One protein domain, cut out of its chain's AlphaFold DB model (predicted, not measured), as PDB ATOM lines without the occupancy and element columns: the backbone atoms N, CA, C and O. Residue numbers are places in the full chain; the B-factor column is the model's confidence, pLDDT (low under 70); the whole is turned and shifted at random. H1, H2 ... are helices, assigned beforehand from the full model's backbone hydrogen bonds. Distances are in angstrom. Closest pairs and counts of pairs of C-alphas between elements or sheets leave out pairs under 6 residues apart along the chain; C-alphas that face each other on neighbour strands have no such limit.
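This is residues 24 to 34, 41 to 184 and 251 to 292 of the 305 residues of the protein "Unnamed product" of Ostreococcus tauri (UniProt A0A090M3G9). A long helix, H5, has H1 side by side with it on one side and H4 along its first part on another; H2 crosses H1 on the side away from H5, and the short helix H3 lies crosswise over H1 and H2. The unnamed stretch 108 to 149 loops over the end of the body where H1 and H5 begin and H2 and H4 end. The printed part has 197 residues with five named helices, in chain order H1, H2, H3, H4, H5, and no named strand; the class is all helix. It is compact by its radius of gyration of the C-alphas, 19.1 A, yet elongated in outline, spanning 60 by 36 by 35 A.

H5, the longest helix, holds residues 253 to 283 and measures 45.1 A from C-alpha 253 at (-13.565, 41.793, -7.649) to C-alpha 283 at (22.511, 15.871, 0.323). H1 is residues 52 to 70, 27.3 A long, beginning with C-alpha 52 at (-8.360, 37.536, -13.335). H4 is residues 160 to 182, 31.8 A. H2 is residues 87 to 107, 30.2 A. H3 is residues 150 to 158, 12.4 A.

H5 touches H1 at a shallow tilt of 22 degrees, the same way; their closest C-alphas, Ala 59 and Leu 264, are 4.4 A apart. H5 also touches H4, at a shallow tilt of 26 degrees, opposite ways, with the C-alphas of Gln 164 and His 265 closest at 5.1 A. H1 is the hub, touching H2, H3 and H5. H1 and H2 run opposite ways at a steep tilt of 46 degrees, the closest C-alphas, Gly 64 and Ala 97, being 4.7 A apart. H3 touches H1 at residues 58 to 62 alone and is only just about perpendicular to it, at 72 degrees; the closest C-alphas, Val 62 and Val 153, are 7.2 A apart. H3 touches H2 at residues 91 to 98 alone, about perpendicular at 74 degrees, with the C-alphas of Asp 95 and Val 150 closest at 5.8 A. H4 is apart from H1 and H2, and H2 is apart from H5. Every O i to N i+4 pair is within hydrogen-bond range in H1, H2, H3 and H4; in H5, 25 of 27 are.

The farthest C-alphas, Lys 120 and Gly 289, are 60.2 A apart. Residues 35 to 40 are not printed, with 15.8 A between C-alphas 34 and 41. Residues 185 to 250 are not printed either, with 16.9 A between C-alphas 184 and 251; this cut lies in the link from H4 to H5. The links H1 to H2 and H2 to H3 are long, with 16 and 42 residues; H3 to H4 is tight. Residues 132 to 133 pair antiparallel with residues 139 to 140. The mean pLDDT of the printed part is 80.1, and 40 residues are under 70: 25 to 34, 41 to 45, 47, 131 to 147 and 286 to 292.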
ATOM      1  N   TRP A  24      17.240  21.597 -10.203       71.25
ATOM      2  CA  TRP A  24      17.451  22.461  -9.036       71.25
ATOM      3  C   TRP A  24      18.931  22.759  -8.762       71.25
ATOM      4  O   TRP A  24      19.228  23.713  -8.051       71.25
ATOM      5  N   GLU A  25      19.850  21.984  -9.344       64.19
ATOM      6  CA  GLU A  25      21.290  22.279  -9.353       64.19
ATOM      7  C   GLU A  25      21.678  23.187 -10.526       64.19
ATOM      8  O   GLU A  25      22.738  23.809 -10.517       64.19
ATOM      9  N   THR A  26      20.812  23.290 -11.536       59.12
ATOM     10  CA  THR A  26      20.965  24.247 -12.631       59.12
ATOM     11  C   THR A  26      20.345  25.594 -12.235       59.12
ATOM     12  O   THR A  26      19.250  25.637 -11.673       59.12
ATOM     13  N   ASP A  27      20.993  26.716 -12.569       55.78
ATOM     14  CA  ASP A  27      20.530  28.095 -12.273       55.78
ATOM     15  C   ASP A  27      19.160  28.471 -12.887       55.78
ATOM     16  O   ASP A  27      18.706  29.614 -12.824       55.78
ATOM     17  N   VAL A  28      18.466  27.509 -13.495       54.88
ATOM     18  CA  VAL A  28      17.132  27.660 -14.073       54.88
ATOM     19  C   VAL A  28      16.094  28.005 -12.993       54.88
ATOM     20  O   VAL A  28      15.117  28.688 -13.295       54.88
ATOM     21  N   VAL A  29      16.302  27.590 -11.732       55.78
ATOM     22  CA  VAL A  29      15.331  27.792 -10.629       55.78
ATOM     23  C   VAL A  29      15.950  28.394  -9.351       55.78
ATOM     24  O   VAL A  29      15.229  28.910  -8.485       55.78
ATOM     25  N   ALA A  30      17.277  28.370  -9.207       53.72
ATOM     26  CA  ALA A  30      17.978  29.001  -8.089       53.72
ATOM     27  C   ALA A  30      18.109  30.525  -8.298       53.72
ATOM     28  O   ALA A  30      18.301  30.996  -9.414       53.72
ATOM     29  N   MET A  31      17.997  31.314  -7.220       48.94
ATOM     30  CA  MET A  31      18.237  32.764  -7.284       48.94
ATOM     31  C   MET A  31      19.718  33.077  -7.052       48.94
ATOM     32  O   MET A  31      20.242  32.774  -5.976       48.94
ATOM     33  N   GLY A  32      20.359  33.777  -7.991       53.47
ATOM     34  CA  GLY A  32      21.709  34.315  -7.801       53.47
ATOM     35  C   GLY A  32      21.742  35.538  -6.866       53.47
ATOM     36  O   GLY A  32      20.765  36.279  -6.734       53.47
ATOM     37  N   GLU A  33      22.882  35.819  -6.216       51.84
ATOM     38  CA  GLU A  33      23.028  36.993  -5.325       51.84
ATOM     39  C   GLU A  33      22.849  38.340  -6.041       51.84
ATOM     40  O   GLU A  33      22.349  39.301  -5.451       51.84
ATOM     41  N   ARG A  34      23.227  38.407  -7.321       46.44
ATOM     42  CA  ARG A  34      23.106  39.600  -8.170       46.44
ATOM     43  C   ARG A  34      21.649  39.930  -8.493       46.44
ATOM     44  O   ARG A  34      21.260  41.095  -8.472       46.44
ATOM     45  N   TYR A  41       9.644  44.555 -10.708       45.59
ATOM     46  CA  TYR A  41       8.484  44.465 -11.618       45.59
ATOM     47  C   TYR A  41       7.153  44.131 -10.915       45.59
ATOM     48  O   TYR A  41       6.105  44.078 -11.554       45.59
ATOM     49  N   TYR A  42       7.188  43.912  -9.598       51.34
ATOM     50  CA  TYR A  42       6.086  43.385  -8.808       51.34
ATOM     51  C   TYR A  42       5.801  44.202  -7.525       51.34
ATOM     52  O   TYR A  42       5.095  43.726  -6.638       51.34
ATOM     53  N   GLU A  43       6.343  45.419  -7.391       48.25
ATOM     54  CA  GLU A  43       6.030  46.332  -6.277       48.25
ATOM     55  C   GLU A  43       4.852  47.265  -6.595       48.25
ATOM     56  O   GLU A  43       4.827  47.917  -7.636       48.25
ATOM     57  N   GLY A  44       3.900  47.393  -5.660       57.41
ATOM     58  CA  GLY A  44       2.879  48.448  -5.686       57.41
ATOM     59  C   GLY A  44       1.484  48.025  -5.215       57.41
ATOM     60  O   GLY A  44       1.274  46.924  -4.713       57.41
ATOM     61  N   LEU A  45       0.513  48.931  -5.401       60.22
ATOM     62  CA  LEU A  45      -0.925  48.705  -5.168       60.22
ATOM     63  C   LEU A  45      -1.632  48.077  -6.380       60.22
ATOM     64  O   LEU A  45      -2.862  48.057  -6.436       60.22
ATOM     65  N   GLN A  46      -0.883  47.624  -7.382       70.19
ATOM     66  CA  GLN A  46      -1.441  46.985  -8.568       70.19
ATOM     67  C   GLN A  46      -1.484  45.469  -8.372       70.19
ATOM     68  O   GLN A  46      -0.664  44.921  -7.634       70.19
ATOM     69  N   PRO A  47      -2.467  44.781  -8.974       66.31
ATOM     70  CA  PRO A  47      -2.466  43.331  -8.952       66.31
ATOM     71  C   PRO A  47      -1.208  42.820  -9.659       66.31
ATOM     72  O   PRO A  47      -0.750  43.427 -10.628       66.31
ATOM     73  N   LEU A  48      -0.688  41.675  -9.205       70.81
ATOM     74  CA  LEU A  48       0.451  41.007  -9.847       70.81
ATOM     75  C   LEU A  48       0.194  40.806 -11.351       70.81
ATOM     76  O   LEU A  48       1.106  40.900 -12.164       70.81
ATOM     77  N   TRP A  49      -1.078  40.581 -11.700       76.12
ATOM     78  CA  TRP A  49      -1.554  40.495 -13.073       76.12
ATOM     79  C   TRP A  49      -2.816  41.321 -13.266       76.12
ATOM     80  O   TRP A  49      -3.724  41.260 -12.439       76.12
ATOM     81  N   PRO A  50      -2.942  42.046 -14.387       74.19
ATOM     82  CA  PRO A  50      -4.039  42.987 -14.583       74.19
ATOM     83  C   PRO A  50      -5.406  42.309 -14.747       74.19
ATOM     84  O   PRO A  50      -6.431  42.977 -14.609       74.19
ATOM     85  N   LYS A  51      -5.454  41.009 -15.071       83.31
ATOM     86  CA  LYS A  51      -6.696  40.291 -15.393       83.31
ATOM     87  C   LYS A  51      -6.837  38.996 -14.603       83.31
ATOM     88  O   LYS A  51      -5.888  38.222 -14.497       83.31
ATOM     89  N   LEU A  52      -8.064  38.709 -14.163       84.81
ATOM     90  CA  LEU A  52      -8.360  37.536 -13.335       84.81
ATOM     91  C   LEU A  52      -7.997  36.219 -14.029       84.81
ATOM     92  O   LEU A  52      -7.369  35.363 -13.420       84.81
ATOM     93  N   GLY A  53      -8.311  36.083 -15.322       84.81
ATOM     94  CA  GLY A  53      -7.987  34.873 -16.085       84.81
ATOM     95  C   GLY A  53      -6.486  34.556 -16.122       84.81
ATOM     96  O   GLY A  53      -6.122  33.386 -16.119       84.81
ATOM     97  N   GLN A  54      -5.614  35.574 -16.096       84.75
ATOM     98  CA  GLN A  54      -4.166  35.358 -16.002       84.75
ATOM     99  C   GLN A  54      -3.810  34.793 -14.628       84.75
ATOM    100  O   GLN A  54      -3.214  33.725 -14.557       84.75
ATOM    101  N   LEU A  55      -4.254  35.453 -13.551       87.38
ATOM    102  CA  LEU A  55      -4.006  35.012 -12.177       87.38
ATOM    103  C   LEU A  55      -4.502  33.575 -11.930       87.38
ATOM    104  O   LEU A  55      -3.792  32.780 -11.318       87.38
ATOM    105  N   MET A  56      -5.678  33.224 -12.462       90.00
ATOM    106  CA  MET A  56      -6.238  31.871 -12.397       90.00
ATOM    107  C   MET A  56      -5.335  30.845 -13.079       90.00
ATOM    108  O   MET A  56      -4.942  29.868 -12.444       90.00
ATOM    109  N   VAL A  57      -4.991  31.068 -14.354       90.19
ATOM    110  CA  VAL A  57      -4.130  30.145 -15.109       90.19
ATOM    111  C   VAL A  57      -2.788  29.979 -14.409       90.19
ATOM    112  O   VAL A  57      -2.313  28.856 -14.287       90.19
ATOM    113  N   MET A  58      -2.204  31.051 -13.872       88.50
ATOM    114  CA  MET A  58      -0.943  30.915 -13.151       88.50
ATOM    115  C   MET A  58      -1.075  30.094 -11.874       88.50
ATOM    116  O   MET A  58      -0.267  29.199 -11.638       88.50
ATOM    117  N   ALA A  59      -2.075  30.396 -11.042       92.31
ATOM    118  CA  ALA A  59      -2.283  29.684  -9.790       92.31
ATOM    119  C   ALA A  59      -2.470  28.184 -10.060       92.31
ATOM    120  O   ALA A  59      -1.863  27.350  -9.388       92.31
ATOM    121  N   PHE A  60      -3.257  27.831 -11.084       94.12
ATOM    122  CA  PHE A  60      -3.449  26.438 -11.488       94.12
ATOM    123  C   PHE A  60      -2.179  25.815 -12.073       94.12
ATOM    124  O   PHE A  60      -1.890  24.667 -11.750       94.12
ATOM    125  N   ALA A  61      -1.409  26.554 -12.874       93.62
ATOM    126  CA  ALA A  61      -0.175  26.051 -13.472       93.62
ATOM    127  C   ALA A  61       0.868  25.742 -12.393       93.62
ATOM    128  O   ALA A  61       1.378  24.628 -12.344       93.62
ATOM    129  N   VAL A  62       1.122  26.667 -11.460       94.06
ATOM    130  CA  VAL A  62       2.063  26.438 -10.347       94.06
ATOM    131  C   VAL A  62       1.601  25.268  -9.479       94.06
ATOM    132  O   VAL A  62       2.401  24.397  -9.148       94.06
ATOM    133  N   LYS A  63       0.301  25.184  -9.165       95.25
ATOM    134  CA  LYS A  63      -0.266  24.035  -8.446       95.25
ATOM    135  C   LYS A  63      -0.039  22.715  -9.194       95.25
ATOM    136  O   LYS A  63       0.316  21.714  -8.576       95.25
ATOM    137  N   GLY A  64      -0.245  22.711 -10.510       94.62
ATOM    138  CA  GLY A  64      -0.020  21.551 -11.372       94.62
ATOM    139  C   GLY A  64       1.447  21.128 -11.406       94.62
ATOM    140  O   GLY A  64       1.730  19.940 -11.272       94.62
ATOM    141  N   VAL A  65       2.372  22.091 -11.494       94.50
ATOM    142  CA  VAL A  65       3.820  21.843 -11.433       94.50
ATOM    143  C   VAL A  65       4.194  21.166 -10.119       94.50
ATOM    144  O   VAL A  65       4.835  20.120 -10.146       94.50
ATOM    145  N   VAL A  66       3.755  21.705  -8.978       93.88
ATOM    146  CA  VAL A  66       4.025  21.108  -7.657       93.88
ATOM    147  C   VAL A  66       3.522  19.670  -7.598       93.88
ATOM    148  O   VAL A  66       4.287  18.760  -7.289       93.88
ATOM    149  N   HIS A  67       2.267  19.442  -7.986       93.62
ATOM    150  CA  HIS A  67       1.679  18.107  -7.969       93.62
ATOM    151  C   HIS A  67       2.439  17.113  -8.859       93.62
ATOM    152  O   HIS A  67       2.671  15.968  -8.468       93.62
ATOM    153  N   LYS A  68       2.855  17.538 -10.056       92.75
ATOM    154  CA  LYS A  68       3.639  16.718 -10.988       92.75
ATOM    155  C   LYS A  68       5.052  16.444 -10.483       92.75
ATOM    156  O   LYS A  68       5.559  15.358 -10.731       92.75
ATOM    157  N   LEU A  69       5.670  17.381  -9.765       90.75
ATOM    158  CA  LEU A  69       6.977  17.185  -9.135       90.75
ATOM    159  C   LEU A  69       6.911  16.190  -7.972       90.75
ATOM    160  O   LEU A  69       7.775  15.325  -7.862       90.75
ATOM    161  N   GLU A  70       5.873  16.265  -7.137       87.88
ATOM    162  CA  GLU A  70       5.664  15.338  -6.013       87.88
ATOM    163  C   GLU A  70       5.360  13.908  -6.472       87.88
ATOM    164  O   GLU A  70       5.742  12.938  -5.819       87.88
ATOM    165  N   THR A  71       4.664  13.774  -7.602       88.12
ATOM    166  CA  THR A  71       4.247  12.485  -8.169       88.12
ATOM    167  C   THR A  71       5.198  11.959  -9.243       88.12
ATOM    168  O   THR A  71       4.936  10.900  -9.818       88.12
ATOM    169  N   HIS A  72       6.300  12.665  -9.523       87.75
ATOM    170  CA  HIS A  72       7.199  12.326 -10.619       87.75
ATOM    171  C   HIS A  72       7.824  10.937 -10.428       87.75
ATOM    172  O   HIS A  72       8.444  10.639  -9.405       87.75
ATOM    173  N   GLN A  73       7.695  10.087 -11.448       82.88
ATOM    174  CA  GLN A  73       8.302   8.760 -11.489       82.88
ATOM    175  C   GLN A  73       9.395   8.754 -12.556       82.88
ATOM    176  O   GLN A  73       9.104   8.741 -13.748       82.88
ATOM    177  N   GLY A  74      10.654   8.767 -12.119       80.31
ATOM    178  CA  GLY A  74      11.824   8.818 -12.997       80.31
ATOM    179  C   GLY A  74      12.968   7.938 -12.499       80.31
ATOM    180  O   GLY A  74      12.891   7.335 -11.420       80.31
ATOM    181  N   LYS A  75      14.049   7.865 -13.289       83.06
ATOM    182  CA  LYS A  75      15.297   7.210 -12.865       83.06
ATOM    183  C   LYS A  75      15.806   7.907 -11.602       83.06
ATOM    184  O   LYS A  75      15.893   9.128 -11.561       83.06
ATOM    185  N   LYS A  76      16.106   7.142 -10.553       83.94
ATOM    186  CA  LYS A  76      16.566   7.695  -9.271       83.94
ATOM    187  C   LYS A  76      18.019   8.141  -9.362       83.94
ATOM    188  O   LYS A  76      18.822   7.468 -10.001       83.94
ATOM    189  N   ILE A  77      18.357   9.218  -8.658       80.44
ATOM    190  CA  ILE A  77      19.746   9.634  -8.472       80.44
ATOM    191  C   ILE A  77      20.467   8.527  -7.680       80.44
ATOM    192  O   ILE A  77      19.972   8.134  -6.610       80.44
ATOM    193  N   PRO A  78      21.610   8.005  -8.171       75.50
ATOM    194  CA  PRO A  78      22.334   6.918  -7.523       75.50
ATOM    195  C   PRO A  78      22.590   7.181  -6.036       75.50
ATOM    196  O   PRO A  78      23.071   8.238  -5.639       75.50
ATOM    197  N   GLY A  79      22.261   6.203  -5.187       71.25
ATOM    198  CA  GLY A  79      22.436   6.321  -3.736       71.25
ATOM    199  C   GLY A  79      21.344   7.111  -3.004       71.25
ATOM    200  O   GLY A  79      21.462   7.281  -1.792       71.25
ATOM    201  N   THR A  80      20.283   7.532  -3.698       78.12
ATOM    202  CA  THR A  80      19.120   8.223  -3.120       78.12
ATOM    203  C   THR A  80      17.809   7.587  -3.605       78.12
ATOM    204  O   THR A  80      17.783   6.814  -4.565       78.12
ATOM    205  N   THR A  81      16.683   7.923  -2.975       78.88
ATOM    206  CA  THR A  81      15.350   7.650  -3.545       78.88
ATOM    207  C   THR A  81      14.819   8.742  -4.455       78.88
ATOM    208  O   THR A  81      13.759   8.531  -5.044       78.88
ATOM    209  N   GLN A  82      15.505   9.879  -4.539       83.56
ATOM    210  CA  GLN A  82      15.046  11.046  -5.275       83.56
ATOM    211  C   GLN A  82      15.072  10.746  -6.781       83.56
ATOM    212  O   GLN A  82      16.137  10.405  -7.305       83.56
ATOM    213  N   PRO A  83      13.936  10.842  -7.494       85.00
ATOM    214  CA  PRO A  83      13.939  10.833  -8.951       85.00
ATOM    215  C   PRO A  83      14.806  11.972  -9.487       85.00
ATOM    216  O   PRO A  83      14.713  13.099  -8.994       85.00
ATOM    217  N   ASN A  84      15.633  11.678 -10.488       84.31
ATOM    218  CA  ASN A  84      16.303  12.709 -11.255       84.31
ATOM    219  C   ASN A  84      15.284  13.377 -12.178       84.31
ATOM    220  O   ASN A  84      14.593  12.686 -12.925       84.31
ATOM    221  N   ILE A  85      15.211  14.703 -12.119       87.38
ATOM    222  CA  ILE A  85      14.322  15.507 -12.956       87.38
ATOM    223  C   ILE A  85      15.217  16.478 -13.717       87.38
ATOM    224  O   ILE A  85      15.819  17.368 -13.113       87.38
ATOM    225  N   SER A  86      15.330  16.288 -15.029       84.88
ATOM    226  CA  SER A  86      16.126  17.175 -15.877       84.88
ATOM    227  C   SER A  86      15.407  18.506 -16.134       84.88
ATOM    228  O   SER A  86      14.212  18.658 -15.863       84.88
ATOM    229  N   VAL A  87      16.120  19.483 -16.700       84.25
ATOM    230  CA  VAL A  87      15.515  20.752 -17.146       84.25
ATOM    231  C   VAL A  87      14.444  20.513 -18.218       84.25
ATOM    232  O   VAL A  87      13.406  21.176 -18.204       84.25
ATOM    233  N   ASP A  88      14.654  19.542 -19.107       86.31
ATOM    234  CA  ASP A  88      13.680  19.185 -20.142       86.31
ATOM    235  C   ASP A  88      12.431  18.529 -19.545       86.31
ATOM    236  O   ASP A  88      11.314  18.815 -19.982       86.31
ATOM    237  N   ASP A  89      12.594  17.699 -18.511       88.50
ATOM    238  CA  ASP A  89      11.462  17.123 -17.779       88.50
ATOM    239  C   ASP A  89      10.671  18.210 -17.050       88.50
ATOM    240  O   ASP A  89       9.442  18.206 -17.093       88.50
ATOM    241  N   LEU A  90      11.355  19.186 -16.441       89.38
ATOM    242  CA  LEU A  90      10.697  20.334 -15.821       89.38
ATOM    243  C   LEU A  90       9.909  21.152 -16.853       89.38
ATOM    244  O   LEU A  90       8.762  21.507 -16.590       89.38
ATOM    245  N   ARG A  91      10.485  21.430 -18.030       89.75
ATOM    246  CA  ARG A  91       9.785  22.152 -19.107       89.75
ATOM    247  C   ARG A  91       8.520  21.420 -19.548       89.75
ATOM    248  O   ARG A  91       7.486  22.065 -19.686       89.75
ATOM    249  N   LYS A  92       8.573  20.092 -19.695       91.56
ATOM    250  CA  LYS A  92       7.391  19.268 -20.006       91.56
ATOM    251  C   LYS A  92       6.353  19.298 -18.888       91.56
ATOM    252  O   LYS A  92       5.174  19.468 -19.158       91.56
ATOM    253  N   ILE A  93       6.784  19.189 -17.628       93.38
ATOM    254  CA  ILE A  93       5.894  19.298 -16.463       93.38
ATOM    255  C   ILE A  93       5.166  20.646 -16.456       93.38
ATOM    256  O   ILE A  93       3.970  20.701 -16.174       93.38
ATOM    257  N   VAL A  94       5.886  21.728 -16.750       93.06
ATOM    258  CA  VAL A  94       5.319  23.075 -16.829       93.06
ATOM    259  C   VAL A  94       4.329  23.190 -17.984       93.06
ATOM    260  O   VAL A  94       3.261  23.764 -17.787       93.06
ATOM    261  N   ASP A  95       4.655  22.644 -19.152       92.81
ATOM    262  CA  ASP A  95       3.775  22.657 -20.322       92.81
ATOM    263  C   ASP A  95       2.468  21.891 -20.052       92.81
ATOM    264  O   ASP A  95       1.385  22.473 -20.139       92.81
ATOM    265  N   ASP A  96       2.561  20.652 -19.550       92.94
ATOM    266  CA  ASP A  96       1.416  19.840 -19.113       92.94
ATOM    267  C   ASP A  96       0.546  20.592 -18.088       92.94
ATOM    268  O   ASP A  96      -0.688  20.616 -18.164       92.94
ATOM    269  N   ALA A  97       1.188  21.204 -17.087       93.69
ATOM    270  CA  ALA A  97       0.498  21.941 -16.036       93.69
ATOM    271  C   ALA A  97      -0.187  23.200 -16.580       93.69
ATOM    272  O   ALA A  97      -1.272  23.558 -16.116       93.69
ATOM    273  N   LEU A  98       0.417  23.862 -17.565       91.56
ATOM    274  CA  LEU A  98      -0.125  25.045 -18.216       91.56
ATOM    275  C   LEU A  98      -1.335  24.709 -19.095       91.56
ATOM    276  O   LEU A  98      -2.331  25.438 -19.067       91.56
ATOM    277  N   GLU A  99      -1.288  23.612 -19.851       89.81
ATOM    278  CA  GLU A  99      -2.440  23.118 -20.611       89.81
ATOM    279  C   GLU A  99      -3.606  22.782 -19.679       89.81
ATOM    280  O   GLU A  99      -4.719  23.292 -19.856       89.81
ATOM    281  N   TYR A 100      -3.333  22.013 -18.621       90.75
ATOM    282  CA  TYR A 100      -4.330  21.683 -17.606       90.75
ATOM    283  C   TYR A 100      -4.903  22.933 -16.929       90.75
ATOM    284  O   TYR A 100      -6.111  23.023 -16.695       90.75
ATOM    285  N   ALA A 101      -4.063  23.928 -16.643       90.94
ATOM    286  CA  ALA A 101      -4.479  25.182 -16.033       90.94
ATOM    287  C   ALA A 101      -5.412  25.997 -16.930       90.94
ATOM    288  O   ALA A 101      -6.384  26.570 -16.436       90.94
ATOM    289  N   LYS A 102      -5.152  26.036 -18.243       88.38
ATOM    290  CA  LYS A 102      -6.022  26.713 -19.215       88.38
ATOM    291  C   LYS A 102      -7.396  26.059 -19.282       88.38
ATOM    292  O   LYS A 102      -8.388  26.781 -19.316       88.38
ATOM    293  N   VAL A 103      -7.463  24.727 -19.281       87.50
ATOM    294  CA  VAL A 103      -8.738  23.986 -19.247       87.50
ATOM    295  C   VAL A 103      -9.461  24.242 -17.925       87.50
ATOM    296  O   VAL A 103     -10.575  24.758 -17.922       87.50
ATOM    297  N   SER A 104      -8.775  24.021 -16.802       88.25
ATOM    298  CA  SER A 104      -9.340  24.205 -15.461       88.25
ATOM    299  C   SER A 104      -9.885  25.615 -15.255       88.25
ATOM    300  O   SER A 104     -10.973  25.777 -14.715       88.25
ATOM    301  N   ALA A 105      -9.168  26.649 -15.712       86.38
ATOM    302  CA  ALA A 105      -9.608  28.035 -15.581       86.38
ATOM    303  C   ALA A 105     -10.872  28.351 -16.400       86.38
ATOM    304  O   ALA A 105     -11.643  29.217 -15.987       86.38
ATOM    305  N   LYS A 106     -11.097  27.674 -17.536       82.31
ATOM    306  CA  LYS A 106     -12.321  27.827 -18.345       82.31
ATOM    307  C   LYS A 106     -13.527  27.155 -17.704       82.31
ATOM    308  O   LYS A 106     -14.635  27.668 -17.831       82.31
ATOM    309  N   ASP A 107     -13.303  26.040 -17.019       83.19
ATOM    310  CA  ASP A 107     -14.368  25.260 -16.386       83.19
ATOM    311  C   ASP A 107     -14.880  25.909 -15.090       83.19
ATOM    312  O   ASP A 107     -15.957  25.571 -14.599       83.19
ATOM    313  N   VAL A 108     -14.145  26.875 -14.527       82.94
ATOM    314  CA  VAL A 108     -14.607  27.604 -13.344       82.94
ATOM    315  C   VAL A 108     -15.772  28.534 -13.690       82.94
ATOM    316  O   VAL A 108     -15.648  29.482 -14.470       82.94
ATOM    317  N   HIS A 109     -16.885  28.335 -12.989       78.69
ATOM    318  CA  HIS A 109     -18.014  29.257 -12.972       78.69
ATOM    319  C   HIS A 109     -17.901  30.215 -11.786       78.69
ATOM    320  O   HIS A 109     -17.906  29.790 -10.630       78.69
ATOM    321  N   LEU A 110     -17.806  31.514 -12.066       77.69
ATOM    322  CA  LEU A 110     -17.678  32.535 -11.029       77.69
ATOM    323  C   LEU A 110     -18.997  33.254 -10.765       77.69
ATOM    324  O   LEU A 110     -19.807  33.483 -11.659       77.69
ATOM    325  N   SER A 111     -19.172  33.688  -9.520       77.38
ATOM    326  CA  SER A 111     -20.249  34.608  -9.157       77.38
ATOM    327  C   SER A 111     -20.095  35.949  -9.873       77.38
ATOM    328  O   SER A 111     -18.982  36.468 -10.031       77.38
ATOM    329  N   ARG A 112     -21.232  36.529 -10.266       77.38
ATOM    330  CA  ARG A 112     -21.295  37.815 -10.963       77.38
ATOM    331  C   ARG A 112     -20.627  38.913 -10.143       77.38
ATOM    332  O   ARG A 112     -20.928  39.067  -8.965       77.38
ATOM    333  N   THR A 113     -19.764  39.691 -10.785       79.25
ATOM    334  CA  THR A 113     -18.972  40.730 -10.122       79.25
ATOM    335  C   THR A 113     -19.543  42.119 -10.403       79.25
ATOM    336  O   THR A 113     -19.928  42.411 -11.533       79.25
ATOM    337  N   GLY A 114     -19.610  42.969  -9.379       76.81
ATOM    338  CA  GLY A 114     -19.994  44.377  -9.513       76.81
ATOM    339  C   GLY A 114     -18.803  45.273  -9.839       76.81
ATOM    340  O   GLY A 114     -17.650  44.852  -9.749       76.81
ATOM    341  N   VAL A 115     -19.078  46.532 -10.183       79.31
ATOM    342  CA  VAL A 115     -18.029  47.554 -10.308       79.31
ATOM    343  C   VAL A 115     -17.845  48.207  -8.936       79.31
ATOM    344  O   VAL A 115     -18.779  48.866  -8.470       79.31
ATOM    345  N   PRO A 116     -16.694  48.013  -8.265       76.25
ATOM    346  CA  PRO A 116     -16.467  48.577  -6.944       76.25
ATOM    347  C   PRO A 116     -16.254  50.093  -7.015       76.25
ATOM    348  O   PRO A 116     -15.663  50.613  -7.963       76.25
ATOM    349  N   SER A 117     -16.695  50.802  -5.975       81.31
ATOM    350  CA  SER A 117     -16.419  52.235  -5.824       81.31
ATOM    351  C   SER A 117     -14.931  52.508  -5.509       81.31
ATOM    352  O   SER A 117     -14.254  51.645  -4.931       81.31
ATOM    353  N   PRO A 118     -14.386  53.692  -5.854       82.56
ATOM    354  CA  PRO A 118     -13.052  54.092  -5.406       82.56
ATOM    355  C   PRO A 118     -12.958  54.147  -3.872       82.56
ATOM    356  O   PRO A 118     -13.809  54.745  -3.214       82.56
ATOM    357  N   THR A 119     -11.916  53.533  -3.304       81.25
ATOM    358  CA  THR A 119     -11.655  53.512  -1.853       81.25
ATOM    359  C   THR A 119     -10.878  54.751  -1.395       81.25
ATOM    360  O   THR A 119     -10.032  55.260  -2.131       81.25
ATOM    361  N   LYS A 120     -11.151  55.234  -0.172       81.19
ATOM    362  CA  LYS A 120     -10.422  56.357   0.452       81.19
ATOM    363  C   LYS A 120      -9.135  55.936   1.166       81.19
ATOM    364  O   LYS A 120      -8.219  56.742   1.238       81.19
ATOM    365  N   GLU A 121      -9.079  54.708   1.680       78.88
ATOM    366  CA  GLU A 121      -7.916  54.186   2.419       78.88
ATOM    367  C   GLU A 121      -6.700  54.015   1.502       78.88
ATOM    368  O   GLU A 121      -5.571  54.309   1.877       78.88
ATOM    369  N   HIS A 122      -6.952  53.582   0.262       80.94
ATOM    370  CA  HIS A 122      -5.917  53.289  -0.728       80.94
ATOM    371  C   HIS A 122      -6.180  54.052  -2.029       80.94
ATOM    372  O   HIS A 122      -6.623  53.454  -3.017       80.94
ATOM    373  N   PRO A 123      -5.944  55.379  -2.057       72.81
ATOM    374  CA  PRO A 123      -6.108  56.178  -3.264       72.81
ATOM    375  C   PRO A 123      -5.097  55.709  -4.319       72.81
ATOM    376  O   PRO A 123      -3.894  55.913  -4.185       72.81
ATOM    377  N   GLY A 124      -5.587  55.027  -5.357       74.44
ATOM    378  CA  GLY A 124      -4.759  54.375  -6.381       74.44
ATOM    379  C   GLY A 124      -4.825  52.844  -6.376       74.44
ATOM    380  O   GLY A 124      -4.254  52.218  -7.268       74.44
ATOM    381  N   TYR A 125      -5.547  52.230  -5.431       83.25
ATOM    382  CA  TYR A 125      -5.901  50.815  -5.522       83.25
ATOM    383  C   TYR A 125      -6.706  50.554  -6.799       83.25
ATOM    384  O   TYR A 125      -7.768  51.146  -7.012       83.25
ATOM    385  N   SER A 126      -6.211  49.629  -7.623       82.12
ATOM    386  CA  SER A 126      -6.941  49.111  -8.777       82.12
ATOM    387  C   SER A 126      -7.375  47.669  -8.504       82.12
ATOM    388  O   SER A 126      -6.507  46.834  -8.220       82.12
ATOM    389  N   PRO A 127      -8.675  47.341  -8.622       81.81
ATOM    390  CA  PRO A 127      -9.126  45.955  -8.602       81.81
ATOM    391  C   PRO A 127      -8.622  45.211  -9.843       81.81
ATOM    392  O   PRO A 127      -8.388  45.822 -10.895       81.81
ATOM    393  N   ILE A 128      -8.467  43.892  -9.735       81.19
ATOM    394  CA  ILE A 128      -8.172  43.053 -10.897       81.19
ATOM    395  C   ILE A 128      -9.331  43.101 -11.907       81.19
ATOM    396  O   ILE A 128     -10.507  43.121 -11.542       81.19
ATOM    397  N   VAL A 129      -9.018  43.141 -13.205       76.88
ATOM    398  CA  VAL A 129     -10.044  43.272 -14.246       76.88
ATOM    399  C   VAL A 129     -10.685  41.918 -14.537       76.88
ATOM    400  O   VAL A 129     -10.013  40.958 -14.928       76.88
ATOM    401  N   HIS A 130     -12.010  41.857 -14.408       73.31
ATOM    402  CA  HIS A 130     -12.808  40.680 -14.745       73.31
ATOM    403  C   HIS A 130     -13.390  40.874 -16.142       73.31
ATOM    404  O   HIS A 130     -14.257  41.717 -16.356       73.31
ATOM    405  N   ARG A 131     -12.903  40.103 -17.119       68.00
ATOM    406  CA  ARG A 131     -13.566  39.981 -18.422       68.00
ATOM    407  C   ARG A 131     -14.346  38.679 -18.423       68.00
ATOM    408  O   ARG A 131     -13.745  37.606 -18.435       68.00
ATOM    409  N   THR A 132     -15.665  38.781 -18.382       63.94
ATOM    410  CA  THR A 132     -16.570  37.631 -18.381       63.94
ATOM    411  C   THR A 132     -17.434  37.644 -19.631       63.94
ATOM    412  O   THR A 132     -17.752  38.701 -20.178       63.94
ATOM    413  N   LEU A 133     -17.827  36.456 -20.086       63.50
ATOM    414  CA  LEU A 133     -18.954  36.337 -20.999       63.50
ATOM    415  C   LEU A 133     -20.227  36.543 -20.176       63.50
ATOM    416  O   LEU A 133     -20.412  35.909 -19.142       63.50
ATOM    417  N   MET A 134     -21.107  37.436 -20.630       60.12
ATOM    418  CA  MET A 134     -22.396  37.719 -19.975       60.12
ATOM    419  C   MET A 134     -23.417  36.568 -20.127       60.12
ATOM    420  O   MET A 134     -24.583  36.727 -19.764       60.12
ATOM    421  N   SER A 135     -23.000  35.426 -20.683       62.03
ATOM    422  CA  SER A 135     -23.786  34.197 -20.789       62.03
ATOM    423  C   SER A 135     -24.010  33.545 -19.419       62.03
ATOM    424  O   SER A 135     -23.275  33.799 -18.467       62.03
ATOM    425  N   LYS A 136     -25.028  32.682 -19.321       57.47
ATOM    426  CA  LYS A 136     -25.225  31.806 -18.158       57.47
ATOM    427  C   LYS A 136     -24.472  30.483 -18.368       57.47
ATOM    428  O   LYS A 136     -24.704  29.870 -19.411       57.47
ATOM    429  N   PRO A 137     -23.689  29.983 -17.392       57.44
ATOM    430  CA  PRO A 137     -23.093  30.681 -16.240       57.44
ATOM    431  C   PRO A 137     -21.957  31.653 -16.639       57.44
ATOM    432  O   PRO A 137     -21.450  31.599 -17.758       57.44
ATOM    433  N   PHE A 138     -21.558  32.540 -15.712       64.50
ATOM    434  CA  PHE A 138     -20.473  33.515 -15.906       64.50
ATOM    435  C   PHE A 138     -19.133  32.798 -16.047       64.50
ATOM    436  O   PHE A 138     -18.544  32.351 -15.059       64.50
ATOM    437  N   THR A 139     -18.645  32.732 -17.279       64.56
ATOM    438  CA  THR A 139     -17.340  32.152 -17.596       64.56
ATOM    439  C   THR A 139     -16.311  33.261 -17.764       64.56
ATOM    440  O   THR A 139     -16.539  34.249 -18.476       64.56
ATOM    441  N   VAL A 140     -15.165  33.112 -17.098       65.88
ATOM    442  CA  VAL A 140     -14.019  34.010 -17.281       65.88
ATOM    443  C   VAL A 140     -13.455  33.798 -18.678       65.88
ATOM    444  O   VAL A 140     -13.224  32.672 -19.109       65.88
ATOM    445  N   ILE A 141     -13.206  34.886 -19.400       66.38
ATOM    446  CA  ILE A 141     -12.568  34.795 -20.710       66.38
ATOM    447  C   ILE A 141     -11.080  34.514 -20.491       66.38
ATOM    448  O   ILE A 141     -10.320  35.417 -20.141       66.38
ATOM    449  N   VAL A 142     -10.673  33.261 -20.700       63.09
ATOM    450  CA  VAL A 142      -9.271  32.817 -20.601       63.09
ATOM    451  C   VAL A 142      -8.548  32.979 -21.947       63.09
ATOM    452  O   VAL A 142      -7.452  33.536 -22.006       63.09
ATOM    453  N   ASP A 143      -9.196  32.596 -23.052       55.91
ATOM    454  CA  ASP A 143      -8.544  32.421 -24.363       55.91
ATOM    455  C   ASP A 143      -8.026  33.705 -25.023       55.91
ATOM    456  O   ASP A 143      -7.008  33.683 -25.706       55.91
ATOM    457  N   SER A 144      -8.673  34.852 -24.803       55.53
ATOM    458  CA  SER A 144      -8.243  36.134 -25.390       55.53
ATOM    459  C   SER A 144      -7.422  37.000 -24.425       55.53
ATOM    460  O   SER A 144      -7.128  38.165 -24.704       55.53
ATOM    461  N   VAL A 145      -7.155  36.489 -23.224       54.75
ATOM    462  CA  VAL A 145      -6.612  37.252 -22.095       54.75
ATOM    463  C   VAL A 145      -5.204  36.789 -21.731       54.75
ATOM    464  O   VAL A 145      -4.417  37.606 -21.253       54.75
ATOM    465  N   VAL A 146      -4.872  35.530 -22.009       59.44
ATOM    466  CA  VAL A 146      -3.701  34.854 -21.457       59.44
ATOM    467  C   VAL A 146      -2.705  34.497 -22.571       59.44
ATOM    468  O   VAL A 146      -2.760  33.416 -23.148       59.44
ATOM    469  N   LYS A 147      -1.761  35.402 -22.863       68.19
ATOM    470  CA  LYS A 147      -0.485  35.038 -23.509       68.19
ATOM    471  C   LYS A 147       0.476  34.604 -22.406       68.19
ATOM    472  O   LYS A 147       1.283  35.404 -21.962       68.19
ATOM    473  N   PHE A 148       0.271  33.403 -21.888       73.44
ATOM    474  CA  PHE A 148       1.089  32.847 -20.817       73.44
ATOM    475  C   PHE A 148       1.784  31.606 -21.354       73.44
ATOM    476  O   PHE A 148       1.137  30.742 -21.961       73.44
ATOM    477  N   THR A 149       3.098  31.594 -21.207       82.00
ATOM    478  CA  THR A 149       4.034  30.651 -21.808       82.00
ATOM    479  C   THR A 149       4.735  29.836 -20.728       82.00
ATOM    480  O   THR A 149       4.665  30.149 -19.539       82.00
ATOM    481  N   VAL A 150       5.421  28.774 -21.146       83.19
ATOM    482  CA  VAL A 150       6.256  27.950 -20.260       83.19
ATOM    483  C   VAL A 150       7.320  28.805 -19.565       83.19
ATOM    484  O   VAL A 150       7.547  28.643 -18.368       83.19
ATOM    485  N   ASP A 151       7.929  29.748 -20.288       82.44
ATOM    486  CA  ASP A 151       8.982  30.601 -19.739       82.44
ATOM    487  C   ASP A 151       8.444  31.556 -18.660       82.44
ATOM    488  O   ASP A 151       9.115  31.749 -17.649       82.44
ATOM    489  N   ASP A 152       7.204  32.049 -18.787       83.06
ATOM    490  CA  ASP A 152       6.565  32.871 -17.745       83.06
ATOM    491  C   ASP A 152       6.378  32.084 -16.434       83.06
ATOM    492  O   ASP A 152       6.607  32.598 -15.336       83.06
ATOM    493  N   VAL A 153       5.982  30.807 -16.525       86.44
ATOM    494  CA  VAL A 153       5.852  29.935 -15.345       86.44
ATOM    495  C   VAL A 153       7.220  29.686 -14.715       86.44
ATOM    496  O   VAL A 153       7.356  29.777 -13.495       86.44
ATOM    497  N   LEU A 154       8.237  29.391 -15.527       86.12
ATOM    498  CA  LEU A 154       9.602  29.188 -15.041       86.12
ATOM    499  C   LEU A 154      10.145  30.442 -14.350       86.12
ATOM    500  O   LEU A 154      10.746  30.335 -13.283       86.12
ATOM    501  N   GLU A 155       9.876  31.626 -14.899       83.19
ATOM    502  CA  GLU A 155      10.254  32.900 -14.293       83.19
ATOM    503  C   GLU A 155       9.602  33.089 -12.914       83.19
ATOM    504  O   GLU A 155      10.270  33.464 -11.947       83.19
ATOM    505  N   ILE A 156       8.320  32.748 -12.772       85.75
ATOM    506  CA  ILE A 156       7.619  32.809 -11.481       85.75
ATOM    507  C   ILE A 156       8.217  31.835 -10.472       85.75
ATOM    508  O   ILE A 156       8.407  32.203  -9.312       85.75
ATOM    509  N   LEU A 157       8.526  30.607 -10.888       87.88
ATOM    510  CA  LEU A 157       9.165  29.618 -10.019       87.88
ATOM    511  C   LEU A 157      10.569  30.078  -9.602       87.88
ATOM    512  O   LEU A 157      10.954  29.919  -8.439       87.88
ATOM    513  N   LYS A 158      11.313  30.721 -10.510       83.00
ATOM    514  CA  LYS A 158      12.615  31.331 -10.221       83.00
ATOM    515  C   LYS A 158      12.489  32.471  -9.203       83.00
ATOM    516  O   LYS A 158      13.183  32.464  -8.188       83.00
ATOM    517  N   TYR A 159      11.550  33.399  -9.396       81.94
ATOM    518  CA  TYR A 159      11.324  34.550  -8.509       81.94
ATOM    519  C   TYR A 159      10.285  34.313  -7.401       81.94
ATOM    520  O   TYR A 159       9.797  35.267  -6.788       81.94
ATOM    521  N   ARG A 160       9.983  33.051  -7.077       87.62
ATOM    522  CA  ARG A 160       8.917  32.635  -6.149       87.62
ATOM    523  C   ARG A 160       8.865  33.408  -4.831       87.62
ATOM    524  O   ARG A 160       7.793  33.867  -4.463       87.62
ATOM    525  N   LYS A 161      10.008  33.667  -4.180       85.00
ATOM    526  CA  LYS A 161      10.069  34.418  -2.907       85.00
ATOM    527  C   LYS A 161       9.549  35.845  -3.039       85.00
ATOM    528  O   LYS A 161       8.870  36.358  -2.153       85.00
ATOM    529  N   ARG A 162       9.875  36.499  -4.157       82.81
ATOM    530  CA  ARG A 162       9.375  37.845  -4.464       82.81
ATOM    531  C   ARG A 162       7.886  37.789  -4.750       82.81
ATOM    532  O   ARG A 162       7.133  38.561  -4.168       82.81
ATOM    533  N   VAL A 163       7.466  36.843  -5.590       85.62
ATOM    534  CA  VAL A 163       6.056  36.658  -5.944       85.62
ATOM    535  C   VAL A 163       5.211  36.377  -4.697       85.62
ATOM    536  O   VAL A 163       4.190  37.033  -4.517       85.62
ATOM    537  N   GLN A 164       5.664  35.512  -3.785       88.94
ATOM    538  CA  GLN A 164       5.022  35.259  -2.490       88.94
ATOM    539  C   GLN A 164       4.908  36.536  -1.652       88.94
ATOM    540  O   GLN A 164       3.809  36.878  -1.222       88.94
ATOM    541  N   SER A 165       6.003  37.285  -1.474       87.06
ATOM    542  CA  SER A 165       5.970  38.547  -0.719       87.06
ATOM    543  C   SER A 165       4.971  39.547  -1.310       87.06
ATOM    544  O   SER A 165       4.278  40.252  -0.576       87.06
ATOM    545  N   ASN A 166       4.849  39.596  -2.635       85.44
ATOM    546  CA  ASN A 166       3.896  40.481  -3.295       85.44
ATOM    547  C   ASN A 166       2.459  39.980  -3.178       85.44
ATOM    548  O   ASN A 166       1.570  40.798  -2.953       85.44
ATOM    549  N   CYS A 167       2.227  38.664  -3.231       89.12
ATOM    550  CA  CYS A 167       0.920  38.086  -2.925       89.12
ATOM    551  C   CYS A 167       0.476  38.468  -1.503       89.12
ATOM    552  O   CYS A 167      -0.663  38.886  -1.324       89.12
ATOM    553  N   GLU A 168       1.373  38.413  -0.511       89.69
ATOM    554  CA  GLU A 168       1.085  38.818   0.877       89.69
ATOM    555  C   GLU A 168       0.775  40.313   1.003       89.69
ATOM    556  O   GLU A 168      -0.228  40.697   1.608       89.69
ATOM    557  N   LYS A 169       1.610  41.179   0.411       86.81
ATOM    558  CA  LYS A 169       1.374  42.633   0.400       86.81
ATOM    559  C   LYS A 169       0.034  42.964  -0.253       86.81
ATOM    560  O   LYS A 169      -0.743  43.744   0.295       86.81
ATOM    561  N   ARG A 170      -0.249  42.343  -1.401       87.44
ATOM    562  CA  ARG A 170      -1.495  42.523  -2.144       87.44
ATOM    563  C   ARG A 170      -2.700  42.047  -1.341       87.44
ATOM    564  O   ARG A 170      -3.695  42.760  -1.284       87.44
ATOM    565  N   GLU A 171      -2.591  40.902  -0.675       89.69
ATOM    566  CA  GLU A 171      -3.651  40.354   0.171       89.69
ATOM    567  C   GLU A 171      -3.981  41.281   1.344       89.69
ATOM    568  O   GLU A 171      -5.153  41.505   1.645       89.69
ATOM    569  N   ASN A 172      -2.969  41.886   1.973       88.94
ATOM    570  CA  ASN A 172      -3.183  42.861   3.044       88.94
ATOM    571  C   ASN A 172      -3.958  44.087   2.546       88.94
ATOM    572  O   ASN A 172      -4.922  44.501   3.189       88.94
ATOM    573  N   ILE A 173      -3.607  44.612   1.368       88.19
ATOM    574  CA  ILE A 173      -4.325  45.736   0.752       88.19
ATOM    575  C   ILE A 173      -5.764  45.334   0.415       88.19
ATOM    576  O   ILE A 173      -6.698  46.046   0.779       88.19
ATOM    577  N   ILE A 174      -5.972  44.185  -0.240       89.00
ATOM    578  CA  ILE A 174      -7.316  43.692  -0.584       89.00
ATOM    579  C   ILE A 174      -8.169  43.543   0.680       89.00
ATOM    580  O   ILE A 174      -9.331  43.942   0.696       89.00
ATOM    581  N   LYS A 175      -7.591  43.017   1.760       89.88
ATOM    582  CA  LYS A 175      -8.258  42.861   3.053       89.88
ATOM    583  C   LYS A 175      -8.666  44.203   3.659       89.88
ATOM    584  O   LYS A 175      -9.797  44.327   4.123       89.88
ATOM    585  N   GLU A 176      -7.787  45.201   3.636       88.62
ATOM    586  CA  GLU A 176      -8.090  46.554   4.120       88.62
ATOM    587  C   GLU A 176      -9.186  47.223   3.286       88.62
ATOM    588  O   GLU A 176     -10.148  47.753   3.843       88.62
ATOM    589  N   VAL A 177      -9.111  47.119   1.955       88.81
ATOM    590  CA  VAL A 177     -10.158  47.615   1.052       88.81
ATOM    591  C   VAL A 177     -11.482  46.902   1.312       88.81
ATOM    592  O   VAL A 177     -12.520  47.553   1.425       88.81
ATOM    593  N   ARG A 178     -11.468  45.576   1.480       88.00
ATOM    594  CA  ARG A 178     -12.666  44.796   1.800       88.00
ATOM    595  C   ARG A 178     -13.278  45.252   3.119       88.00
ATOM    596  O   ARG A 178     -14.477  45.494   3.166       88.00
ATOM    597  N   TYR A 179     -12.473  45.434   4.163       89.25
ATOM    598  CA  TYR A 179     -12.937  45.956   5.449       89.25
ATOM    599  C   TYR A 179     -13.490  47.367   5.364       89.25
ATOM    600  O   TYR A 179     -14.453  47.672   6.056       89.25
ATOM    601  N   TRP A 180     -12.931  48.214   4.508       88.06
ATOM    602  CA  TRP A 180     -13.516  49.520   4.253       88.06
ATOM    603  C   TRP A 180     -14.891  49.398   3.572       88.06
ATOM    604  O   TRP A 180     -15.818  50.111   3.945       88.06
ATOM    605  N   ARG A 181     -15.071  48.461   2.629       86.94
ATOM    606  CA  ARG A 181     -16.349  48.250   1.919       86.94
ATOM    607  C   ARG A 181     -17.447  47.664   2.810       86.94
ATOM    608  O   ARG A 181     -18.468  48.317   3.013       86.94
ATOM    609  N   VAL A 182     -17.235  46.449   3.329       85.12
ATOM    610  CA  VAL A 182     -18.228  45.672   4.111       85.12
ATOM    611  C   VAL A 182     -18.183  45.947   5.609       85.12
ATOM    612  O   VAL A 182     -19.008  45.427   6.355       85.12
ATOM    613  N   GLY A 183     -17.191  46.696   6.070       86.56
ATOM    614  CA  GLY A 183     -16.894  46.790   7.485       86.56
ATOM    615  C   GLY A 183     -16.041  45.623   7.994       86.56
ATOM    616  O   GLY A 183     -15.977  44.526   7.426       86.56
ATOM    617  N   LYS A 184     -15.333  45.884   9.094       88.50
ATOM    618  CA  LYS A 184     -14.515  44.883   9.785       88.50
ATOM    619  C   LYS A 184     -15.407  43.900  10.555       88.50
ATOM    620  O   LYS A 184     -16.375  44.327  11.181       88.50
ATOM    621  N   THR A 251     -20.759  39.919  -6.291       85.19
ATOM    622  CA  THR A 251     -19.483  39.796  -5.588       85.19
ATOM    623  C   THR A 251     -18.575  40.973  -5.913       85.19
ATOM    624  O   THR A 251     -18.715  41.609  -6.962       85.19
ATOM    625  N   TRP A 252     -17.644  41.291  -5.017       85.88
ATOM    626  CA  TRP A 252     -16.608  42.269  -5.342       85.88
ATOM    627  C   TRP A 252     -15.446  41.604  -6.077       85.88
ATOM    628  O   TRP A 252     -15.168  40.430  -5.809       85.88
ATOM    629  N   PRO A 253     -14.751  42.324  -6.979       84.19
ATOM    630  CA  PRO A 253     -13.565  41.793  -7.649       84.19
ATOM    631  C   PRO A 253     -12.505  41.265  -6.675       84.19
ATOM    632  O   PRO A 253     -11.950  40.190  -6.885       84.19
ATOM    633  N   GLU A 254     -12.319  41.980  -5.566       87.25
ATOM    634  CA  GLU A 254     -11.448  41.663  -4.434       87.25
ATOM    635  C   GLU A 254     -11.601  40.213  -3.945       87.25
ATOM    636  O   GLU A 254     -10.619  39.566  -3.604       87.25
ATOM    637  N   GLU A 255     -12.828  39.683  -3.915       86.50
ATOM    638  CA  GLU A 255     -13.107  38.354  -3.352       86.50
ATOM    639  C   GLU A 255     -12.601  37.231  -4.254       86.50
ATOM    640  O   GLU A 255     -12.047  36.244  -3.771       86.50
ATOM    641  N   HIS A 256     -12.748  37.408  -5.567       85.75
ATOM    642  CA  HIS A 256     -12.211  36.473  -6.550       85.75
ATOM    643  C   HIS A 256     -10.690  36.587  -6.634       85.75
ATOM    644  O   HIS A 256     -10.003  35.571  -6.707       85.75
ATOM    645  N   GLU A 257     -10.158  37.811  -6.577       87.75
ATOM    646  CA  GLU A 257      -8.716  38.055  -6.557       87.75
ATOM    647  C   GLU A 257      -8.043  37.351  -5.372       87.75
ATOM    648  O   GLU A 257      -7.079  36.613  -5.573       87.75
ATOM    649  N   THR A 258      -8.592  37.517  -4.163       90.56
ATOM    650  CA  THR A 258      -8.090  36.891  -2.935       90.56
ATOM    651  C   THR A 258      -7.924  35.381  -3.086       90.56
ATOM    652  O   THR A 258      -6.872  34.856  -2.734       90.56
ATOM    653  N   TRP A 259      -8.908  34.663  -3.641       90.06
ATOM    654  CA  TRP A 259      -8.812  33.203  -3.760       90.06
ATOM    655  C   TRP A 259      -7.616  32.750  -4.594       90.06
ATOM    656  O   TRP A 259      -6.855  31.887  -4.158       90.06
ATOM    657  N   TYR A 260      -7.422  33.335  -5.775       91.38
ATOM    658  CA  TYR A 260      -6.336  32.915  -6.661       91.38
ATOM    659  C   TYR A 260      -4.980  33.475  -6.234       91.38
ATOM    660  O   TYR A 260      -3.965  32.807  -6.419       91.38
ATOM    661  N   ASN A 261      -4.957  34.650  -5.603       91.44
ATOM    662  CA  ASN A 261      -3.754  35.216  -5.002       91.44
ATOM    663  C   ASN A 261      -3.250  34.345  -3.834       91.44
ATOM    664  O   ASN A 261      -2.075  33.979  -3.790       91.44
ATOM    665  N   GLN A 262      -4.148  33.925  -2.936       93.38
ATOM    666  CA  GLN A 262      -3.830  32.993  -1.849       93.38
ATOM    667  C   GLN A 262      -3.439  31.607  -2.374       93.38
ATOM    668  O   GLN A 262      -2.497  31.001  -1.866       93.38
ATOM    669  N   MET A 263      -4.124  31.106  -3.405       94.69
ATOM    670  CA  MET A 263      -3.774  29.832  -4.036       94.69
ATOM    671  C   MET A 263      -2.367  29.869  -4.638       94.69
ATOM    672  O   MET A 263      -1.593  28.946  -4.402       94.69
ATOM    673  N   LEU A 264      -2.021  30.933  -5.370       93.50
ATOM    674  CA  LEU A 264      -0.683  31.114  -5.931       93.50
ATOM    675  C   LEU A 264       0.378  31.156  -4.826       93.50
ATOM    676  O   LEU A 264       1.363  30.425  -4.903       93.50
ATOM    677  N   HIS A 265       0.161  31.956  -3.777       93.94
ATOM    678  CA  HIS A 265       1.062  32.021  -2.620       93.94
ATOM    679  C   HIS A 265       1.270  30.646  -1.977       93.94
ATOM    680  O   HIS A 265       2.408  30.228  -1.741       93.94
ATOM    681  N   HIS A 266       0.181  29.911  -1.749       95.75
ATOM    682  CA  HIS A 266       0.236  28.577  -1.171       95.75
ATOM    683  C   HIS A 266       0.994  27.598  -2.073       95.75
ATOM    684  O   HIS A 266       1.902  26.921  -1.601       95.75
ATOM    685  N   SER A 267       0.694  27.557  -3.374       94.88
ATOM    686  CA  SER A 267       1.379  26.664  -4.315       94.88
ATOM    687  C   SER A 267       2.869  26.984  -4.452       94.88
ATOM    688  O   SER A 267       3.676  26.065  -4.514       94.88
ATOM    689  N   LEU A 268       3.270  28.258  -4.415       93.44
ATOM    690  CA  LEU A 268       4.692  28.623  -4.370       93.44
ATOM    691  C   LEU A 268       5.366  28.169  -3.069       93.44
ATOM    692  O   LEU A 268       6.523  27.759  -3.086       93.44
ATOM    693  N   SER A 269       4.635  28.196  -1.954       93.62
ATOM    694  CA  SER A 269       5.130  27.712  -0.660       93.62
ATOM    695  C   SER A 269       5.309  26.193  -0.654       93.62
ATOM    696  O   SER A 269       6.303  25.699  -0.128       93.62
ATOM    697  N   GLU A 270       4.385  25.446  -1.264       94.31
ATOM    698  CA  GLU A 270       4.543  24.000  -1.457       94.31
ATOM    699  C   GLU A 270       5.703  23.688  -2.403       94.31
ATOM    700  O   GLU A 270       6.526  22.841  -2.079       94.31
ATOM    701  N   PHE A 271       5.865  24.443  -3.493       92.31
ATOM    702  CA  PHE A 271       7.018  24.297  -4.382       92.31
ATOM    703  C   PHE A 271       8.354  24.448  -3.638       92.31
ATOM    704  O   PHE A 271       9.263  23.644  -3.836       92.31
ATOM    705  N   GLU A 272       8.481  25.432  -2.738       89.44
ATOM    706  CA  GLU A 272       9.682  25.572  -1.904       89.44
ATOM    707  C   GLU A 272       9.912  24.366  -0.991       89.44
ATOM    708  O   GLU A 272      11.048  23.910  -0.858       89.44
ATOM    709  N   LYS A 273       8.853  23.820  -0.387       90.31
ATOM    710  CA  LYS A 273       8.956  22.601   0.425       90.31
ATOM    711  C   LYS A 273       9.395  21.409  -0.419       90.31
ATOM    712  O   LYS A 273      10.257  20.655   0.026       90.31
ATOM    713  N   THR A 274       8.843  21.256  -1.623       89.44
ATOM    714  CA  THR A 274       9.221  20.200  -2.565       89.44
ATOM    715  C   THR A 274      10.700  20.312  -2.928       89.44
ATOM    716  O   THR A 274      11.419  19.325  -2.799       89.44
ATOM    717  N   LEU A 275      11.188  21.506  -3.287       87.38
ATOM    718  CA  LEU A 275      12.607  21.729  -3.590       87.38
ATOM    719  C   LEU A 275      13.516  21.386  -2.405       87.38
ATOM    720  O   LEU A 275      14.468  20.627  -2.561       87.38
ATOM    721  N   LEU A 276      13.191  21.879  -1.207       84.94
ATOM    722  CA  LEU A 276      13.968  21.585  -0.001       84.94
ATOM    723  C   LEU A 276      13.980  20.086   0.320       84.94
ATOM    724  O   LEU A 276      15.008  19.549   0.724       84.94
ATOM    725  N   ALA A 277      12.859  19.388   0.130       84.56
ATOM    726  CA  ALA A 277      12.791  17.943   0.320       84.56
ATOM    727  C   ALA A 277      13.685  17.194  -0.684       84.56
ATOM    728  O   ALA A 277      14.395  16.267  -0.291       84.56
ATOM    729  N   MET A 278      13.691  17.619  -1.954       84.06
ATOM    730  CA  MET A 278      14.573  17.071  -2.991       84.06
ATOM    731  C   MET A 278      16.049  17.292  -2.633       84.06
ATOM    732  O   MET A 278      16.818  16.331  -2.603       84.06
ATOM    733  N   GLU A 279      16.430  18.518  -2.267       81.12
ATOM    734  CA  GLU A 279      17.794  18.870  -1.846       81.12
ATOM    735  C   GLU A 279      18.246  18.062  -0.622       81.12
ATOM    736  O   GLU A 279      19.355  17.529  -0.600       81.12
ATOM    737  N   VAL A 280      17.393  17.921   0.398       81.56
ATOM    738  CA  VAL A 280      17.705  17.135   1.601       81.56
ATOM    739  C   VAL A 280      17.884  15.656   1.262       81.56
ATOM    740  O   VAL A 280      18.836  15.044   1.747       81.56
ATOM    741  N   ASN A 281      17.021  15.078   0.420       81.00
ATOM    742  CA  ASN A 281      17.144  13.682  -0.008       81.00
ATOM    743  C   ASN A 281      18.482  13.414  -0.705       81.00
ATOM    744  O   ASN A 281      19.115  12.389  -0.431       81.00
ATOM    745  N   VAL A 282      18.910  14.337  -1.572       79.44
ATOM    746  CA  VAL A 282      20.187  14.252  -2.289       79.44
ATOM    747  C   VAL A 282      21.364  14.430  -1.330       79.44
ATOM    748  O   VAL A 282      22.188  13.524  -1.208       79.44
ATOM    749  N   ASN A 283      21.402  15.532  -0.578       78.25
ATOM    750  CA  ASN A 283      22.511  15.871   0.323       78.25
ATOM    751  C   ASN A 283      22.746  14.816   1.411       78.25
ATOM    752  O   ASN A 283      23.885  14.513   1.764       78.25
ATOM    753  N   MET A 284      21.673  14.236   1.948       78.12
ATOM    754  CA  MET A 284      21.755  13.232   3.011       78.12
ATOM    755  C   MET A 284      21.893  11.800   2.472       78.12
ATOM    756  O   MET A 284      22.045  10.865   3.264       78.12
ATOM    757  N   GLY A 285      21.841  11.598   1.149       71.00
ATOM    758  CA  GLY A 285      21.886  10.269   0.540       71.00
ATOM    759  C   GLY A 285      20.769   9.356   1.049       71.00
ATOM    760  O   GLY A 285      21.021   8.183   1.341       71.00
ATOM    761  N   LEU A 286      19.569   9.910   1.270       69.50
ATOM    762  CA  LEU A 286      18.476   9.167   1.892       69.50
ATOM    763  C   LEU A 286      17.983   8.093   0.934       69.50
ATOM    764  O   LEU A 286      17.561   8.369  -0.188       69.50
ATOM    765  N   ASN A 287      18.026   6.853   1.410       64.56
ATOM    766  CA  ASN A 287      17.459   5.713   0.719       64.56
ATOM    767  C   ASN A 287      16.338   5.147   1.589       64.56
ATOM    768  O   ASN A 287      16.575   4.854   2.756       64.56
ATOM    769  N   TYR A 288      15.125   5.017   1.065       62.09
ATOM    770  CA  TYR A 288      13.978   4.496   1.805       62.09
ATOM    771  C   TYR A 288      13.652   3.079   1.336       62.09
ATOM    772  O   TYR A 288      13.651   2.785   0.139       62.09
ATOM    773  N   GLY A 289      13.371   2.195   2.292       53.19
ATOM    774  CA  GLY A 289      12.858   0.856   2.029       53.19
ATOM    775  C   GLY A 289      11.429   0.900   1.484       53.19
ATOM    776  O   GLY A 289      10.759   1.932   1.522       53.19
ATOM    777  N   ARG A 290      10.924  -0.246   1.002       56.19
ATOM    778  CA  ARG A 290       9.521  -0.384   0.547       56.19
ATOM    779  C   ARG A 290       8.491  -0.091   1.651       56.19
ATOM    780  O   ARG A 290       7.326   0.118   1.349       56.19
ATOM    781  N   ASP A 291       8.924  -0.084   2.908       55.34
ATOM    782  CA  ASP A 291       8.156   0.232   4.113       55.34
ATOM    783  C   ASP A 291       8.220   1.721   4.513       55.34
ATOM    784  O   ASP A 291       7.704   2.096   5.565       55.34
ATOM    785  N   GLY A 292       8.869   2.572   3.707       56.50
ATOM    786  CA  GLY A 292       8.993   4.009   3.962       56.50
ATOM    787  C   GLY A 292      10.006   4.380   5.050       56.50
ATOM    788  O   GLY A 292      10.074   5.543   5.446       56.50
TER     789      GLY A 292